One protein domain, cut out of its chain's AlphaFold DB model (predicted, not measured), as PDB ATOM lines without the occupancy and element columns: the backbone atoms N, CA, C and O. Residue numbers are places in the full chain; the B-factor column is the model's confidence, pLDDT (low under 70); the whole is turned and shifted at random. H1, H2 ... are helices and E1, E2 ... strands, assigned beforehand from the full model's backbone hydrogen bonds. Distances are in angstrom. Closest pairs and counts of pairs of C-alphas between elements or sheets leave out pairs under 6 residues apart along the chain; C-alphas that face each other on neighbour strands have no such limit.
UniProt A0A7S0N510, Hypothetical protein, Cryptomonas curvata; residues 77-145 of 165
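Overview. This is residues 77 to 145 of the 165 residues of the protein "Hypothetical protein" of Cryptomonas curvata (UniProt A0A7S0N510). The model is an L: a strongly twisted ribbon of three strands, with the long hairpin E2 and E3 as one limb and the long helix H1 as the other. H1 packs on the sheet with its residues 114 to 122 near the corner, and its residues 127 to 144 stick out. The printed part has 69 residues, with E1, E2, E3 and H1 in that order; the sheet order is E1, E2, E3, all antiparallel, and the class is mixed, helices and strands. It is extended, with a radius of gyration of the C-alphas of 18.4 A and spans of 59 by 36 by 18 A.

Along the chain. Find C-alpha 79 at (153.621, 144.647, 153.700), where E1 begins; it runs to residue 83. E2, residues 86 to 97, covers 31.0 A, and E3, residues 100 to 109, covers 28.5 A. H1 runs 46.6 A from residue 113 to residue 144, at (132.581, 152.527, 122.646).

Arrangement. The strands form a meander, each the antiparallel neighbour of the one before. In the hairpin of E1 and E2, look at N 81 and O 88, 2.8 A apart; in that of E2 and E3, at N 91 and O 106, 2.8 A. H1 is on one face of the sheet, in two layers, at a height over the sheet of 14.0 A. Its closest C-alphas to E2 are those of Ala 115 and Val 89, 6.0 A apart. Every O i to N i+4 pair in H1 is within hydrogen-bond range.

Size, cuts and confidence. The C-alphas farthest apart are those of Gly 98 and Met 145, 60.6 A. The printed part has no cut, and its three links are tight. Residues 96 to 101 and 127 to 145 stand free. Look for pLDDT under 70 at residues 144 to 145.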
ATOM      1  N   ARG A  77     154.780 148.819 148.415       74.25
ATOM      2  CA  ARG A  77     153.565 148.655 149.212       74.25
ATOM      3  C   ARG A  77     153.947 148.247 150.637       74.25
ATOM      4  O   ARG A  77     154.782 147.357 150.807       74.25
ATOM      5  N   PRO A  78     153.337 148.854 151.668       77.31
ATOM      6  CA  PRO A  78     153.544 148.417 153.041       77.31
ATOM      7  C   PRO A  78     153.044 146.975 153.188       77.31
ATOM      8  O   PRO A  78     151.856 146.698 153.023       77.31
ATOM      9  N   GLN A  79     153.958 146.047 153.475       85.19
ATOM     10  CA  GLN A  79     153.621 144.647 153.700       85.19
ATOM     11  C   GLN A  79     153.350 144.427 155.187       85.19
ATOM     12  O   GLN A  79     154.245 144.609 156.014       85.19
ATOM     13  N   VAL A  80     152.123 144.026 155.517       87.12
ATOM     14  CA  VAL A  80     151.739 143.655 156.882       87.12
ATOM     15  C   VAL A  80     151.978 142.160 157.072       87.12
ATOM     16  O   VAL A  80     151.488 141.342 156.296       87.12
ATOM     17  N   VAL A  81     152.736 141.801 158.103       89.25
ATOM     18  CA  VAL A  81     153.043 140.424 158.493       89.25
ATOM     19  C   VAL A  81     152.611 140.237 159.943       89.25
ATOM     20  O   VAL A  81     152.844 141.109 160.779       89.25
ATOM     21  N   GLN A  82     151.977 139.106 160.248       86.56
ATOM     22  CA  GLN A  82     151.726 138.713 161.633       86.56
ATOM     23  C   GLN A  82     152.938 137.942 162.149       86.56
ATOM     24  O   GLN A  82     153.287 136.896 161.602       86.56
ATOM     25  N   ALA A  83     153.581 138.464 163.187       79.75
ATOM     26  CA  ALA A  83     154.686 137.803 163.864       79.75
ATOM     27  C   ALA A  83     154.404 137.816 165.367       79.75
ATOM     28  O   ALA A  83     154.098 138.862 165.930       79.75
ATOM     29  N   ASN A  84     154.483 136.652 166.014       78.69
ATOM     30  CA  ASN A  84     154.283 136.498 167.461       78.69
ATOM     31  C   ASN A  84     152.950 137.069 167.994       78.69
ATOM     32  O   ASN A  84     152.891 137.551 169.118       78.69
ATOM     33  N   GLY A  85     151.879 137.019 167.193       82.44
ATOM     34  CA  GLY A  85     150.557 137.536 167.574       82.44
ATOM     35  C   GLY A  85     150.380 139.049 167.405       82.44
ATOM     36  O   GLY A  85     149.288 139.556 167.644       82.44
ATOM     37  N   GLU A  86     151.407 139.763 166.937       86.00
ATOM     38  CA  GLU A  86     151.367 141.205 166.696       86.00
ATOM     39  C   GLU A  86     151.479 141.515 165.196       86.00
ATOM     40  O   GLU A  86     152.225 140.875 164.446       86.00
ATOM     41  N   ALA A  87     150.725 142.516 164.737       90.31
ATOM     42  CA  ALA A  87     150.811 142.995 163.363       90.31
ATOM     43  C   ALA A  87     152.033 143.911 163.200       90.31
ATOM     44  O   ALA A  87     152.172 144.915 163.905       90.31
ATOM     45  N   GLN A  88     152.900 143.585 162.243       92.56
ATOM     46  CA  GLN A  88     154.119 144.330 161.931       92.56
ATOM     47  C   GLN A  88     154.143 144.723 160.453       92.56
ATOM     48  O   GLN A  88     153.715 143.964 159.587       92.56
ATOM     49  N   VAL A  89     154.667 145.906 160.153       92.62
ATOM     50  CA  VAL A  89     154.916 146.395 158.797       92.62
ATOM     51  C   VAL A  89     156.392 146.211 158.463       92.62
ATOM     52  O   VAL A  89     157.268 146.607 159.235       92.62
ATOM     53  N   VAL A  90     156.681 145.610 157.309       92.56
ATOM     54  CA  VAL A  90     158.055 145.367 156.852       92.56
ATOM     55  C   VAL A  90     158.530 146.522 155.975       92.56
ATOM     56  O   VAL A  90     157.958 146.801 154.923       92.56
ATOM     57  N   PHE A  91     159.613 147.170 156.395       90.62
ATOM     58  CA  PHE A  91     160.312 148.211 155.646       90.62
ATOM     59  C   PHE A  91     161.652 147.697 155.131       90.62
ATOM     60  O   PHE A  91     162.282 146.844 155.745       90.62
ATOM     61  N   GLN A  92     162.133 148.252 154.025       90.06
ATOM     62  CA  GLN A  92     163.459 147.943 153.500       90.06
ATOM     63  C   GLN A  92     164.457 149.031 153.908       90.06
ATOM     64  O   GLN A  92     164.424 150.151 153.400       90.06
ATOM     65  N   LEU A  93     165.360 148.710 154.833       91.25
ATOM     66  CA  LEU A  93     166.407 149.607 155.303       91.25
ATOM     67  C   LEU A  93     167.590 149.599 154.333       91.25
ATOM     68  O   LEU A  93     168.356 148.632 154.262       91.25
ATOM     69  N   LEU A  94     167.764 150.708 153.617       89.12
ATOM     70  CA  LEU A  94     168.936 150.942 152.784       89.12
ATOM     71  C   LEU A  94     170.136 151.305 153.667       89.12
ATOM     72  O   LEU A  94     170.181 152.345 154.318       89.12
ATOM     73  N   THR A  95     171.135 150.436 153.666       89.75
ATOM     74  CA  THR A  95     172.416 150.598 154.355       89.75
ATOM     75  C   THR A  95     173.545 150.605 153.329       89.75
ATOM     76  O   THR A  95     173.358 150.221 152.178       89.75
ATOM     77  N   ARG A  96     174.741 151.051 153.711       89.25
ATOM     78  CA  ARG A  96     175.919 151.025 152.838       89.25
ATOM     79  C   ARG A  96     177.026 150.241 153.529       89.25
ATOM     80  O   ARG A  96     177.579 150.704 154.522       89.25
ATOM     81  N   LYS A  97     177.366 149.060 153.004       89.19
ATOM     82  CA  LYS A  97     178.532 148.284 153.451       89.19
ATOM     83  C   LYS A  97     179.722 148.633 152.551       89.19
ATOM     84  O   LYS A  97     179.833 148.152 151.423       89.19
ATOM     85  N   GLY A  98     180.606 149.508 153.032       89.12
ATOM     86  CA  GLY A  98     181.721 150.040 152.239       89.12
ATOM     87  C   GLY A  98     181.226 150.972 151.127       89.12
ATOM     88  O   GLY A  98     180.643 152.012 151.410       89.12
ATOM     89  N   ASN A  99     181.421 150.602 149.859       84.81
ATOM     90  CA  ASN A  99     180.880 151.338 148.704       84.81
ATOM     91  C   ASN A  99     179.633 150.695 148.086       84.81
ATOM     92  O   ASN A  99     179.084 151.245 147.137       84.81
ATOM     93  N   LYS A 100     179.174 149.550 148.607       86.62
ATOM     94  CA  LYS A 100     178.025 148.832 148.052       86.62
ATOM     95  C   LYS A 100     176.758 149.146 148.861       86.62
ATOM     96  O   LYS A 100     176.791 148.978 150.085       86.62
ATOM     97  N   PRO A 101     175.661 149.599 148.223       88.00
ATOM     98  CA  PRO A 101     174.366 149.679 148.887       88.00
ATOM     99  C   PRO A 101     173.883 148.265 149.240       88.00
ATOM    100  O   PRO A 101     174.064 147.323 148.470       88.00
ATOM    101  N   THR A 102     173.305 148.107 150.424       88.56
ATOM    102  CA  THR A 102     172.775 146.851 150.956       88.56
ATOM    103  C   THR A 102     171.418 147.101 151.589       88.56
ATOM    104  O   THR A 102     171.280 147.990 152.423       88.56
ATOM    105  N   THR A 103     170.423 146.294 151.249       89.88
ATOM    106  CA  THR A 103     169.071 146.433 151.797       89.88
ATOM    107  C   THR A 103     168.823 145.367 152.858       89.88
ATOM    108  O   THR A 103     169.249 144.221 152.700       89.88
ATOM    109  N   ARG A 104     168.173 145.739 153.964       91.00
ATOM    110  CA  ARG A 104     167.800 144.819 155.045       91.00
ATOM    111  C   ARG A 104     166.328 145.002 155.422       91.00
ATOM    112  O   ARG A 104     165.931 146.145 155.619       91.00
ATOM    113  N   PRO A 105     165.545 143.921 155.576       91.56
ATOM    114  CA  PRO A 105     164.179 144.041 156.059       91.56
ATOM    115  C   PRO A 105     164.181 144.488 157.526       91.56
ATOM    116  O   PRO A 105     164.953 143.985 158.343       91.56
ATOM    117  N   LEU A 106     163.318 145.445 157.842       92.88
ATOM    118  CA  LEU A 106     163.088 146.002 159.165       92.88
ATOM    119  C   LEU A 106     161.620 145.785 159.518       92.88
ATOM    120  O   LEU A 106     160.733 146.316 158.854       92.88
ATOM    121  N   HIS A 107     161.383 145.017 160.572       93.56
ATOM    122  CA  HIS A 107     160.047 144.765 161.088       93.56
ATOM    123  C   HIS A 107     159.686 145.861 162.079       93.56
ATOM    124  O   HIS A 107     160.362 146.033 163.094       93.56
ATOM    125  N   VAL A 108     158.647 146.622 161.760       93.44
ATOM    126  CA  VAL A 108     158.176 147.722 162.596       93.44
ATOM    127  C   VAL A 108     156.779 147.386 163.107       93.44
ATOM    128  O   VAL A 108     155.912 147.069 162.297       93.44
ATOM    129  N   PRO A 109     156.530 147.470 164.419       93.88
ATOM    130  CA  PRO A 109     155.192 147.317 164.980       93.88
ATOM    131  C   PRO A 109     154.161 148.250 164.326       93.88
ATOM    132  O   PRO A 109     154.465 149.403 164.008       93.88
ATOM    133  N   SER A 110     152.949 147.745 164.091       91.38
ATOM    134  CA  SER A 110     151.873 148.497 163.419       91.38
ATOM    135  C   SER A 110     151.372 149.716 164.202       91.38
ATOM    136  O   SER A 110     150.858 150.655 163.596       91.38
ATOM    137  N   ASP A 111     151.568 149.738 165.518       92.19
ATOM    138  CA  ASP A 111     151.275 150.860 166.415       92.19
ATOM    139  C   ASP A 111     152.308 152.002 166.316       92.19
ATOM    140  O   ASP A 111     152.043 153.128 166.743       92.19
ATOM    141  N   SER A 112     153.471 151.760 165.703       93.81
ATOM    142  CA  SER A 112     154.476 152.796 165.473       93.81
ATOM    143  C   SER A 112     153.982 153.861 164.487       93.81
ATOM    144  O   SER A 112     153.399 153.555 163.446       93.81
ATOM    145  N   SER A 113     154.315 155.131 164.749       94.06
ATOM    146  CA  SER A 113     153.925 156.280 163.911       94.06
ATOM    147  C   SER A 113     154.317 156.136 162.433       94.06
ATOM    148  O   SER A 113     153.585 156.580 161.546       94.06
ATOM    149  N   ILE A 114     155.466 155.515 162.139       92.19
ATOM    150  CA  ILE A 114     155.907 155.314 160.752       92.19
ATOM    151  C   ILE A 114     155.080 154.243 160.035       92.19
ATOM    152  O   ILE A 114     154.799 154.389 158.843       92.19
ATOM    153  N   ALA A 115     154.682 153.189 160.752       93.69
ATOM    154  CA  ALA A 115     153.888 152.093 160.219       93.69
ATOM    155  C   ALA A 115     152.459 152.561 159.936       93.69
ATOM    156  O   ALA A 115     151.996 152.407 158.806       93.69
ATOM    157  N   SER A 116     151.816 153.225 160.902       93.25
ATOM    158  CA  SER A 116     150.460 153.760 160.746       93.25
ATOM    159  C   SER A 116     150.361 154.762 159.594       93.25
ATOM    160  O   SER A 116     149.541 154.586 158.697       93.25
ATOM    161  N   SER A 117     151.269 155.742 159.533       93.00
ATOM    162  CA  SER A 117     151.289 156.734 158.450       93.00
ATOM    163  C   SER A 117     151.562 156.112 157.076       93.00
ATOM    164  O   SER A 117     150.986 156.532 156.072       93.00
ATOM    165  N   SER A 118     152.458 155.125 156.991       90.81
ATOM    166  CA  SER A 118     152.770 154.484 155.707       90.81
ATOM    167  C   SER A 118     151.634 153.590 155.229       90.81
ATOM    168  O   SER A 118     151.367 153.556 154.030       90.81
ATOM    169  N   LEU A 119     150.955 152.911 156.155       91.06
ATOM    170  CA  LEU A 119     149.775 152.115 155.858       91.06
ATOM    171  C   LEU A 119     148.628 152.999 155.362       91.06
ATOM    172  O   LEU A 119     148.097 152.718 154.295       91.06
ATOM    173  N   GLU A 120     148.321 154.093 156.063       92.19
ATOM    174  CA  GLU A 120     147.286 155.063 155.670       92.19
ATOM    175  C   GLU A 120     147.566 155.677 154.291       92.19
ATOM    176  O   GLU A 120     146.692 155.732 153.427       92.19
ATOM    177  N   ARG A 121     148.817 156.077 154.030       89.12
ATOM    178  CA  ARG A 121     149.210 156.530 152.687       89.12
ATOM    179  C   ARG A 121     149.020 155.429 151.646       89.12
ATOM    180  O   ARG A 121     148.560 155.702 150.546       89.12
ATOM    181  N   GLY A 122     149.366 154.188 151.978       87.94
ATOM    182  CA  GLY A 122     149.181 153.043 151.091       87.94
ATOM    183  C   GLY A 122     147.709 152.750 150.787       87.94
ATOM    184  O   GLY A 122     147.380 152.440 149.643       87.94
ATOM    185  N   THR A 123     146.815 152.851 151.772       88.75
ATOM    186  CA  THR A 123     145.373 152.642 151.575       88.75
ATOM    187  C   THR A 123     144.778 153.750 150.717       88.75
ATOM    188  O   THR A 123     144.143 153.436 149.713       88.75
ATOM    189  N   ALA A 124     145.091 155.014 151.019       90.62
ATOM    190  CA  ALA A 124     144.642 156.161 150.232       90.62
ATOM    191  C   ALA A 124     145.079 156.055 148.759       90.62
ATOM    192  O   ALA A 124     144.259 156.190 147.854       90.62
ATOM    193  N   LEU A 125     146.344 155.699 148.498       88.31
ATOM    194  CA  LEU A 125     146.844 155.516 147.129       88.31
ATOM    195  C   LEU A 125     146.135 154.379 146.376       88.31
ATOM    196  O   LEU A 125     145.927 154.469 145.167       88.31
ATOM    197  N   ASN A 126     145.774 153.290 147.062       88.81
ATOM    198  CA  ASN A 126     145.028 152.202 146.431       88.81
ATOM    199  C   ASN A 126     143.586 152.612 146.114       88.81
ATOM    200  O   ASN A 126     143.083 152.253 145.051       88.81
ATOM    201  N   GLU A 127     142.933 153.357 147.003       92.50
ATOM    202  CA  GLU A 127     141.584 153.882 146.783       92.50
ATOM    203  C   GLU A 127     141.549 154.831 145.581       92.50
ATOM    204  O   GLU A 127     140.740 154.635 144.673       92.50
ATOM    205  N   GLU A 128     142.497 155.768 145.502       91.62
ATOM    206  CA  GLU A 128     142.653 156.674 144.358       91.62
ATOM    207  C   GLU A 128     142.921 155.910 143.053       91.62
ATOM    208  O   GLU A 128     142.329 156.204 142.011       91.62
ATOM    209  N   LEU A 129     143.783 154.886 143.088       91.38
ATOM    210  CA  LEU A 129     144.068 154.056 141.917       91.38
ATOM    211  C   LEU A 129     142.823 153.292 141.445       91.38
ATOM    212  O   LEU A 129     142.593 153.162 140.240       91.38
ATOM    213  N   LEU A 130     142.019 152.774 142.375       93.38
ATOM    214  CA  LEU A 130     140.766 152.090 142.066       93.38
ATOM    215  C   LEU A 130     139.725 153.056 141.498       93.38
ATOM    216  O   LEU A 130     139.045 152.712 140.527       93.38
ATOM    217  N   GLU A 131     139.628 154.263 142.050       94.94
ATOM    218  CA  GLU A 131     138.771 155.320 141.525       94.94
ATOM    219  C   GLU A 131     139.179 155.697 140.099       94.94
ATOM    220  O   GLU A 131     138.342 155.712 139.190       94.94
ATOM    221  N   LEU A 132     140.477 155.905 139.868       95.69
ATOM    222  CA  LEU A 132     141.013 156.195 138.545       95.69
ATOM    223  C   LEU A 132     140.720 155.050 137.574       95.69
ATOM    224  O   LEU A 132     140.231 155.289 136.471       95.69
ATOM    225  N   LYS A 133     140.956 153.801 137.987       96.62
ATOM    226  CA  LYS A 133     140.659 152.616 137.177       96.62
ATOM    227  C   LYS A 133     139.178 152.557 136.801       96.62
ATOM    228  O   LYS A 133     138.859 152.329 135.635       96.62
ATOM    229  N   ARG A 134     138.271 152.802 137.752       95.00
ATOM    230  CA  ARG A 134     136.823 152.862 137.501       95.00
ATOM    231  C   ARG A 134     136.479 153.967 136.504       95.00
ATOM    232  O   ARG A 134     135.701 153.727 135.584       95.00
ATOM    233  N   ARG A 135     137.074 155.149 136.661       91.75
ATOM    234  CA  ARG A 135     136.840 156.304 135.789       91.75
ATOM    235  C   ARG A 135     137.360 156.085 134.364       91.75
ATOM    236  O   ARG A 135     136.701 156.461 133.401       91.75
ATOM    237  N   VAL A 136     138.515 155.443 134.207       95.88
ATOM    238  CA  VAL A 136     139.055 155.073 132.888       95.88
ATOM    239  C   VAL A 136     138.127 154.080 132.187       95.88
ATOM    240  O   VAL A 136     137.814 154.267 131.014       95.88
ATOM    241  N   LEU A 137     137.626 153.071 132.910       91.75
ATOM    242  CA  LEU A 137     136.671 152.107 132.359       91.75
ATOM    243  C   LEU A 137     135.348 152.764 131.946       91.75
ATOM    244  O   LEU A 137     134.828 152.433 130.884       91.75
ATOM    245  N   SER A 138     134.814 153.708 132.732       91.19
ATOM    246  CA  SER A 138     133.576 154.406 132.356       91.19
ATOM    247  C   SER A 138     133.743 155.230 131.080       91.19
ATOM    248  O   SER A 138     132.868 155.192 130.221       91.19
ATOM    249  N   TYR A 139     134.878 155.919 130.910       91.06
ATOM    250  CA  TYR A 139     135.139 156.681 129.684       91.06
ATOM    251  C   TYR A 139     135.314 155.790 128.454       91.06
ATOM    252  O   TYR A 139     134.852 156.153 127.378       91.06
ATOM    253  N   GLN A 140     135.946 154.623 128.599       85.69
ATOM    254  CA  GLN A 140     136.046 153.652 127.504       85.69
ATOM    255  C   GLN A 140     134.663 153.136 127.089       85.69
ATOM    256  O   GLN A 140     134.359 153.099 125.904       85.69
ATOM    257  N   GLN A 141     133.794 152.821 128.054       82.38
ATOM    258  CA  GLN A 141     132.425 152.368 127.771       82.38
ATOM    259  C   GLN A 141     131.574 153.437 127.072       82.38
ATOM    260  O   GLN A 141     130.794 153.110 126.183       82.38
ATOM    261  N   GLU A 142     131.717 154.707 127.456       75.75
ATOM    262  CA  GLU A 142     131.012 155.820 126.813       75.75
ATOM    263  C   GLU A 142     131.556 156.116 125.404       75.75
ATOM    264  O   GLU A 142     130.784 156.445 124.508       75.75
ATOM    265  N   ALA A 143     132.861 155.942 125.180       77.12
ATOM    266  CA  ALA A 143     133.474 156.082 123.859       77.12
ATOM    267  C   ALA A 143     133.096 154.938 122.899       77.12
ATOM    268  O   ALA A 143     132.888 155.181 121.710       77.12
ATOM    269  N   ASP A 144     132.982 153.710 123.414       69.94
ATOM    270  CA  ASP A 144     132.581 152.527 122.646       69.94
ATOM    271  C   ASP A 144     131.056 152.426 122.460       69.94
ATOM    272  O   ASP A 144     130.584 151.620 121.652       69.94
ATOM    273  N   MET A 145     130.262 153.254 123.157       60.25
ATOM    274  CA  MET A 145     128.845 153.420 122.841       60.25
ATOM    275  C   MET A 145     128.746 153.989 121.416       60.25
ATOM    276  O   MET A 145     129.183 155.117 121.173       60.25
TER     277      MET A 145